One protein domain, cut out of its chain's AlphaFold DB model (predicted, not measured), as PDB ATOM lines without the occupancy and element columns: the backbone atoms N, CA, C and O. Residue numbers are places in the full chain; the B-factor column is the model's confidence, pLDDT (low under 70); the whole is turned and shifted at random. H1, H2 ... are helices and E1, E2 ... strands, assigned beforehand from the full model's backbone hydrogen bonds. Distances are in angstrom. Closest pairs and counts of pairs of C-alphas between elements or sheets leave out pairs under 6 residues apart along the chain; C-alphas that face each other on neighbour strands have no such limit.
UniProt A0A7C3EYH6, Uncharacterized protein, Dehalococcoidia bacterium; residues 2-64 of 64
ATOM      1  N   PRO A   2      20.625 -13.707  28.970       88.50
ATOM      2  CA  PRO A   2      19.724 -13.166  29.987       88.50
ATOM      3  C   PRO A   2      18.688 -14.221  30.405       88.50
ATOM      4  O   PRO A   2      18.242 -15.016  29.580       88.50
ATOM      5  N   VAL A   3      18.333 -14.243  31.688       92.12
ATOM      6  CA  VAL A   3      17.417 -15.227  32.281       92.12
ATOM      7  C   VAL A   3      16.225 -14.495  32.882       92.12
ATOM      8  O   VAL A   3      16.396 -13.451  33.514       92.12
ATOM      9  N   CYS A   4      15.023 -15.036  32.693       91.62
ATOM     10  CA  CYS A   4      13.815 -14.481  33.286       91.62
ATOM     11  C   CYS A   4      13.884 -14.564  34.819       91.62
ATOM     12  O   CYS A   4      14.056 -15.664  35.352       91.62
ATOM     13  N   PRO A   5      13.698 -13.447  35.546       90.75
ATOM     14  CA  PRO A   5      13.770 -13.448  37.005       90.75
ATOM     15  C   PRO A   5      12.603 -14.195  37.668       90.75
ATOM     16  O   PRO A   5      12.720 -14.567  38.832       90.75
ATOM     17  N   TYR A   6      11.506 -14.436  36.941       93.25
ATOM     18  CA  TYR A   6      10.315 -15.100  37.475       93.25
ATOM     19  C   TYR A   6      10.306 -16.614  37.237       93.25
ATOM     20  O   TYR A   6       9.939 -17.371  38.131       93.25
ATOM     21  N   CYS A   7      10.719 -17.077  36.051       93.56
ATOM     22  CA  CYS A   7      10.633 -18.497  35.682       93.56
ATOM     23  C   CYS A   7      11.985 -19.189  35.471       93.56
ATOM     24  O   CYS A   7      12.018 -20.394  35.226       93.56
ATOM     25  N   GLY A   8      13.100 -18.452  35.533       92.88
ATOM     26  CA  GLY A   8      14.447 -19.008  35.386       92.88
ATOM     27  C   GLY A   8      14.791 -19.513  33.979       92.88
ATOM     28  O   GLY A   8      15.872 -20.061  33.784       92.88
ATOM     29  N   GLN A   9      13.900 -19.338  32.999       92.69
ATOM     30  CA  GLN A   9      14.147 -19.711  31.607       92.69
ATOM     31  C   GLN A   9      15.044 -18.685  30.916       92.69
ATOM     32  O   GLN A   9      14.963 -17.481  31.182       92.69
ATOM     33  N   GLU A  10      15.881 -19.161  29.999       92.88
ATOM     34  CA  GLU A  10      16.677 -18.289  29.143       92.88
ATOM     35  C   GLU A  10      15.771 -17.446  28.238       92.88
ATOM     36  O   GLU A  10      14.818 -17.941  27.635       92.88
ATOM     37  N   ILE A  11      16.084 -16.158  28.129       88.12
ATOM     38  CA  ILE A  11      15.379 -15.225  27.257       88.12
ATOM     39  C   ILE A  11      16.193 -15.067  25.977       88.12
ATOM     40  O   ILE A  11      17.254 -14.443  25.960       88.12
ATOM     41  N   THR A  12      15.676 -15.626  24.887       85.88
ATOM     42  CA  THR A  12      16.204 -15.432  23.525       85.88
ATOM     43  C   THR A  12      15.462 -14.340  22.758       85.88
ATOM     44  O   THR A  12      15.972 -13.833  21.763       85.88
ATOM     45  N   MET A  13      14.259 -13.977  23.214       85.06
ATOM     46  CA  MET A  13      13.348 -13.040  22.565       85.06
ATOM     47  C   MET A  13      12.424 -12.404  23.608       85.06
ATOM     48  O   MET A  13      12.069 -13.043  24.597       85.06
ATOM     49  N   LEU A  14      12.029 -11.156  23.375       82.50
ATOM     50  CA  LEU A  14      11.041 -10.430  24.171       82.50
ATOM     51  C   LEU A  14       9.891  -9.999  23.261       82.50
ATOM     52  O   LEU A  14      10.128  -9.623  22.111       82.50
ATOM     53  N   PHE A  15       8.661 -10.045  23.774       79.19
ATOM     54  CA  PHE A  15       7.500  -9.477  23.092       79.19
ATOM     55  C   PHE A  15       7.246  -8.068  23.606       79.19
ATOM     56  O   PHE A  15       7.262  -7.852  24.812       79.19
ATOM     57  N   TYR A  16       6.992  -7.146  22.685       78.19
ATOM     58  CA  TYR A  16       6.622  -5.763  22.957       78.19
ATOM     59  C   TYR A  16       5.193  -5.548  22.450       78.19
ATOM     60  O   TYR A  16       4.911  -5.830  21.280       78.19
ATOM     61  N   SER A  17       4.287  -5.091  23.317       74.69
ATOM     62  CA  SER A  17       2.904  -4.779  22.945       74.69
ATOM     63  C   SER A  17       2.416  -3.523  23.664       74.69
ATOM     64  O   SER A  17       2.629  -3.396  24.870       74.69
ATOM     65  N   PRO A  18       1.689  -2.625  22.977       75.50
ATOM     66  CA  PRO A  18       0.981  -1.552  23.656       75.50
ATOM     67  C   PRO A  18      -0.133  -2.140  24.530       75.50
ATOM     68  O   PRO A  18      -0.916  -2.982  24.067       75.50
ATOM     69  N   ARG A  19      -0.231  -1.687  25.780       76.06
ATOM     70  CA  ARG A  19      -1.381  -1.955  26.646       76.06
ATOM     71  C   ARG A  19      -2.511  -0.988  26.307       76.06
ATOM     72  O   ARG A  19      -2.282   0.159  25.938       76.06
ATOM     73  N   ARG A  20      -3.751  -1.465  26.403       80.19
ATOM     74  CA  ARG A  20      -4.951  -0.627  26.309       80.19
ATOM     75  C   ARG A  20      -5.847  -0.925  27.490       80.19
ATOM     76  O   ARG A  20      -6.165  -2.087  27.736       80.19
ATOM     77  N   ASN A  21      -6.273   0.122  28.182       81.88
ATOM     78  CA  ASN A  21      -7.277  -0.008  29.223       81.88
ATOM     79  C   ASN A  21      -8.661  -0.012  28.573       81.88
ATOM     80  O   ASN A  21      -8.978   0.842  27.741       81.88
ATOM     81  N   LEU A  22      -9.463  -1.014  28.924       87.19
ATOM     82  CA  LEU A  22     -10.848  -1.127  28.490       87.19
ATOM     83  C   LEU A  22     -11.758  -0.826  29.679       87.19
ATOM     84  O   LEU A  22     -11.635  -1.457  30.727       87.19
ATOM     85  N   LEU A  23     -12.689   0.101  29.494       90.12
ATOM     86  CA  LEU A  23     -13.806   0.321  30.397       90.12
ATOM     87  C   LEU A  23     -15.026  -0.451  29.938       90.12
ATOM     88  O   LEU A  23     -15.314  -0.543  28.745       90.12
ATOM     89  N   TRP A  24     -15.775  -0.953  30.908       93.19
ATOM     90  CA  TRP A  24     -17.129  -1.420  30.676       93.19
ATOM     91  C   TRP A  24     -18.088  -0.245  30.865       93.19
ATOM     92  O   TRP A  24     -18.276   0.216  31.990       93.19
ATOM     93  N   ASP A  25     -18.672   0.240  29.772       90.88
ATOM     94  CA  ASP A  25     -19.602   1.372  29.768       90.88
ATOM     95  C   ASP A  25     -20.786   1.079  28.842       90.88
ATOM     96  O   ASP A  25     -20.614   0.569  27.736       90.88
ATOM     97  N   ASP A  26     -21.999   1.356  29.317       92.12
ATOM     98  CA  ASP A  26     -23.260   1.128  28.592       92.12
ATOM     99  C   ASP A  26     -23.375  -0.264  27.919       92.12
ATOM    100  O   ASP A  26     -23.725  -0.411  26.747       92.12
ATOM    101  N   GLY A  27     -23.014  -1.322  28.655       96.12
ATOM    102  CA  GLY A  27     -23.140  -2.711  28.192       96.12
ATOM    103  C   GLY A  27     -22.148  -3.134  27.100       96.12
ATOM    104  O   GLY A  27     -22.335  -4.185  26.484       96.12
ATOM    105  N   LYS A  28     -21.096  -2.346  26.853       95.69
ATOM    106  CA  LYS A  28     -20.026  -2.648  25.892       95.69
ATOM    107  C   LYS A  28     -18.647  -2.312  26.467       95.69
ATOM    108  O   LYS A  28     -18.509  -1.505  27.380       95.69
ATOM    109  N   TRP A  29     -17.608  -2.916  25.889       93.88
ATOM    110  CA  TRP A  29     -16.227  -2.499  26.137       93.88
ATOM    111  C   TRP A  29     -15.904  -1.249  25.310       93.88
ATOM    112  O   TRP A  29     -16.062  -1.250  24.087       93.88
ATOM    113  N   ALA A  30     -15.425  -0.202  25.971       89.44
ATOM    114  CA  ALA A  30     -14.871   1.010  25.381       89.44
ATOM    115  C   ALA A  30     -13.396   1.151  25.788       89.44
ATOM    116  O   ALA A  30     -12.986   0.626  26.815       89.44
ATOM    117  N   ILE A  31     -12.574   1.830  24.989       86.56
ATOM    118  CA  ILE A  31     -11.176   2.114  25.358       86.56
ATOM    119  C   ILE A  31     -11.179   3.373  26.236       86.56
ATOM    120  O   ILE A  31     -11.657   4.406  25.777       86.56
ATOM    121  N   ASP A  32     -10.669   3.268  27.467       76.81
ATOM    122  CA  ASP A  32     -10.724   4.325  28.499       76.81
ATOM    123  C   ASP A  32      -9.896   5.555  28.115       76.81
ATOM    124  O   ASP A  32     -10.350   6.692  28.145       76.81
ATOM    125  N   GLN A  33      -8.665   5.308  27.673       67.38
ATOM    126  CA  GLN A  33      -7.677   6.302  27.285       67.38
ATOM    127  C   GLN A  33      -6.582   5.589  26.486       67.38
ATOM    128  O   GLN A  33      -6.308   4.404  26.685       67.38
ATOM    129  N   LEU A  34      -5.955   6.316  25.562       58.72
ATOM    130  CA  LEU A  34      -4.750   5.882  24.851       58.72
ATOM    131  C   LEU A  34      -3.508   6.154  25.715       58.72
ATOM    132  O   LEU A  34      -2.549   6.752  25.236       58.72
ATOM    133  N   ASP A  35      -3.533   5.761  26.988       55.50
ATOM    134  CA  ASP A  35      -2.293   5.658  27.751       55.50
ATOM    135  C   ASP A  35      -1.565   4.432  27.208       55.50
ATOM    136  O   ASP A  35      -1.894   3.280  27.504       55.50
ATOM    137  N   TYR A  36      -0.660   4.700  26.271       59.53
ATOM    138  CA  TYR A  36       0.204   3.701  25.670       59.53
ATOM    139  C   TYR A  36       1.301   3.352  26.670       59.53
ATOM    140  O   TYR A  36       2.438   3.790  26.523       59.53
ATOM    141  N   ASP A  37       0.961   2.562  27.682       67.62
ATOM    142  CA  ASP A  37       1.987   1.896  28.472       67.62
ATOM    143  C   ASP A  37       2.506   0.704  27.667       67.62
ATOM    144  O   ASP A  37       1.759  -0.181  27.231       67.62
ATOM    145  N   GLU A  38       3.805   0.727  27.396       74.81
ATOM    146  CA  GLU A  38       4.503  -0.332  26.687       74.81
ATOM    147  C   GLU A  38       4.733  -1.494  27.647       74.81
ATOM    148  O   GLU A  38       5.366  -1.345  28.691       74.81
ATOM    149  N   VAL A  39       4.214  -2.668  27.293       81.94
ATOM    150  CA  VAL A  39       4.371  -3.872  28.105       81.94
ATOM    151  C   VAL A  39       5.318  -4.819  27.393       81.94
ATOM    152  O   VAL A  39       5.102  -5.201  26.236       81.94
ATOM    153  N   ILE A  40       6.367  -5.218  28.108       87.44
ATOM    154  CA  ILE A  40       7.303  -6.245  27.666       87.44
ATOM    155  C   ILE A  40       7.128  -7.472  28.553       87.44
ATOM    156  O   ILE A  40       7.211  -7.372  29.773       87.44
ATOM    157  N   VAL A  41       6.910  -8.639  27.944       89.81
ATOM    158  CA  VAL A  41       6.671  -9.894  28.681       89.81
ATOM    159  C   VAL A  41       7.712 -10.963  28.377       89.81
ATOM    160  O   VAL A  41       8.265 -11.039  27.273       89.81
ATOM    161  N   CYS A  42       7.946 -11.844  29.350       90.00
ATOM    162  CA  CYS A  42       8.697 -13.075  29.128       90.00
ATOM    163  C   CYS A  42       7.886 -14.038  28.238       90.00
ATOM    164  O   CYS A  42       6.766 -14.389  28.605       90.00
ATOM    165  N   PRO A  43       8.430 -14.563  27.125       87.75
ATOM    166  CA  PRO A  43       7.685 -15.464  26.235       87.75
ATOM    167  C   PRO A  43       7.387 -16.841  26.851       87.75
ATOM    168  O   PRO A  43       6.548 -17.572  26.335       87.75
ATOM    169  N   ALA A  44       8.093 -17.220  27.920       90.69
ATOM    170  CA  ALA A  44       7.957 -18.534  28.541       90.69
ATOM    171  C   ALA A  44       6.864 -18.574  29.619       90.69
ATOM    172  O   ALA A  44       6.104 -19.535  29.681       90.69
ATOM    173  N   CYS A  45       6.794 -17.551  30.476       91.44
ATOM    174  CA  CYS A  45       5.831 -17.493  31.584       91.44
ATOM    175  C   CYS A  45       4.795 -16.373  31.458       91.44
ATOM    176  O   CYS A  45       3.901 -16.307  32.290       91.44
ATOM    177  N   TYR A  46       4.909 -15.515  30.439       89.25
ATOM    178  CA  TYR A  46       4.026 -14.372  30.181       89.25
ATOM    179  C   TYR A  46       3.984 -13.308  31.286       89.25
ATOM    180  O   TYR A  46       3.145 -12.416  31.237       89.25
ATOM    181  N   GLU A  47       4.920 -13.360  32.238       91.06
ATOM    182  CA  GLU A  47       5.081 -12.313  33.245       91.06
ATOM    183  C   GLU A  47       5.594 -11.019  32.615       91.06
ATOM    184  O   GLU A  47       6.490 -11.037  31.760       91.06
ATOM    185  N   GLU A  48       5.027  -9.906  33.073       90.56
ATOM    186  CA  GLU A  48       5.426  -8.554  32.698       90.56
ATOM    187  C   GLU A  48       6.763  -8.196  33.353       90.56
ATOM    188  O   GLU A  48       6.985  -8.416  34.542       90.56
ATOM    189  N   LEU A  49       7.680  -7.663  32.551       89.44
ATOM    190  CA  LEU A  49       8.994  -7.216  32.987       89.44
ATOM    191  C   LEU A  49       8.941  -5.703  33.172       89.44
ATOM    192  O   LEU A  49       8.741  -4.963  32.212       89.44
ATOM    193  N   GLY A  50       9.143  -5.239  34.401       88.38
ATOM    194  CA  GLY A  50       9.176  -3.817  34.704       88.38
ATOM    195  C   GLY A  50      10.485  -3.148  34.261       88.38
ATOM    196  O   GLY A  50      11.467  -3.813  33.910       88.38
ATOM    197  N   PRO A  51      10.571  -1.807  34.347       86.88
ATOM    198  CA  PRO A  51      11.737  -1.049  33.884       86.88
ATOM    199  C   PRO A  51      13.073  -1.502  34.497       86.88
ATOM    200  O   PRO A  51      14.106  -1.501  33.830       86.88
ATOM    201  N   LYS A  52      13.060  -1.933  35.767       87.44
ATOM    202  CA  LYS A  52      14.254  -2.433  36.464       87.44
ATOM    203  C   LYS A  52      14.689  -3.808  35.962       87.44
ATOM    204  O   LYS A  52      15.891  -4.049  35.855       87.44
ATOM    205  N   GLU A  53      13.752  -4.720  35.689       90.25
ATOM    206  CA  GLU A  53      14.089  -5.997  35.055       90.25
ATOM    207  C   GLU A  53      14.641  -5.764  33.648       90.25
ATOM    208  O   GLU A  53      15.678  -6.319  33.300       90.25
ATOM    209  N   LEU A  54      14.004  -4.891  32.868       89.19
ATOM    210  CA  LEU A  54      14.399  -4.583  31.492       89.19
ATOM    211  C   LEU A  54      15.805  -3.970  31.411       89.19
ATOM    212  O   LEU A  54      16.611  -4.396  30.581       89.19
ATOM    213  N   GLU A  55      16.152  -3.056  32.323       88.88
ATOM    214  CA  GLU A  55      17.513  -2.510  32.430       88.88
ATOM    215  C   GLU A  55      18.545  -3.603  32.756       88.88
ATOM    216  O   GLU A  55      19.604  -3.663  32.130       88.88
ATOM    217  N   ARG A  56      18.224  -4.524  33.676       88.25
ATOM    218  CA  ARG A  56      19.097  -5.665  34.019       88.25
ATOM    219  C   ARG A  56      19.286  -6.642  32.862       88.25
ATOM    220  O   ARG A  56      20.349  -7.247  32.750       88.25
ATOM    221  N   LEU A  57      18.269  -6.798  32.017       88.06
ATOM    222  CA  LEU A  57      18.310  -7.650  30.825       88.06
ATOM    223  C   LEU A  57      19.020  -6.974  29.639       88.06
ATOM    224  O   LEU A  57      19.214  -7.614  28.607       88.06
ATOM    225  N   GLY A  58      19.439  -5.710  29.782       88.06
ATOM    226  CA  GLY A  58      20.128  -4.956  28.735       88.06
ATOM    227  C   GLY A  58      19.204  -4.478  27.613       88.06
ATOM    228  O   GLY A  58      19.671  -4.257  26.496       88.06
ATOM    229  N   VAL A  59      17.903  -4.327  27.884       87.19
ATOM    230  CA  VAL A  59      16.928  -3.841  26.899       87.19
ATOM    231  C   VAL A  59      17.178  -2.348  26.615       87.19
ATOM    232  O   VAL A  59      17.289  -1.556  27.554       87.19
ATOM    233  N   PRO A  60      17.295  -1.922  25.342       82.81
ATOM    234  CA  PRO A  60      17.569  -0.526  25.009       82.81
ATOM    235  C   PRO A  60      16.443   0.428  25.428       82.81
ATOM    236  O   PRO A  60      15.294   0.238  25.046       82.81
ATOM    237  N   LYS A  61      16.799   1.550  26.070       71.56
ATOM    238  CA  LYS A  61      15.864   2.621  26.482       71.56
ATOM    239  C   LYS A  61      15.119   3.330  25.344       71.56
ATOM    240  O   LYS A  61      14.309   4.189  25.614       71.56
ATOM    241  N   LYS A  62      15.446   3.055  24.077       66.06
ATOM    242  CA  LYS A  62      14.700   3.594  22.922       66.06
ATOM    243  C   LYS A  62      13.388   2.842  22.657       66.06
ATOM    244  O   LYS A  62      12.633   3.275  21.798       66.06
ATOM    245  N   VAL A  63      13.198   1.704  23.322       61.66
ATOM    246  CA  VAL A  63      11.998   0.851  23.287       61.66
ATOM    247  C   VAL A  63      11.243   0.957  24.629       61.66
ATOM    248  O   VAL A  63      10.481   0.059  24.951       61.66
ATOM    249  N   LEU A  64      11.566   1.969  25.449       57.31
ATOM    250  CA  LEU A  64      10.987   2.283  26.761       57.31
ATOM    251  C   LEU A  64      10.632   3.774  26.793       57.31
ATOM    252  O   LEU A  64       9.804   4.159  27.643       57.31
TER     253      LEU A  64
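This is residues 2 to 64 of the 64 residues of an uncharacterized protein of Dehalococcoidia bacterium (UniProt A0A7C3EYH6). With little regular structure, this is an elongated model: the short ribbon E1 and E4 lies in the middle, the hairpin E2 and E3 makes one far end, and loops with helix H1 make the other. The 63 printed residues hold E1, E2, E3, E4 and H1 in that order, 22 residues in all, class mixed; both two-stranded sheets are antiparallel. The whole is loose, with a radius of gyration of the C-alphas of 14.5 A and spans of 45 by 24 by 16 A.

After unnamed residues 2 to 14, E1 is residues 15 to 18, 10.3 A long from C-alpha 15 at (7.500, -9.477, 23.092). E2 is 22 to 25, 9.2 A; E3 28 to 31, 10.1 A; E4 38 to 41, 10.0 A. H1, 51 to 56, 8.7 A, ends at C-alpha 56 (19.097, -5.665, 34.019).

E1 and E4 are antiparallel at 151 degrees, N 17 to O 39 3.0 A. Hairpin E2 and E3: 137 degrees, N 23 to O 30 2.7 A. In H1 every O i to N i+4 pair is within hydrogen-bond range. H1 is apart from E1, E2 and E3.

Pro 2 and Asp 26 have the C-alphas farthest apart, 45.3 A. The printed part has no cut and no long link. Residues 33 to 37 and 62 to 64 have pLDDT under 70.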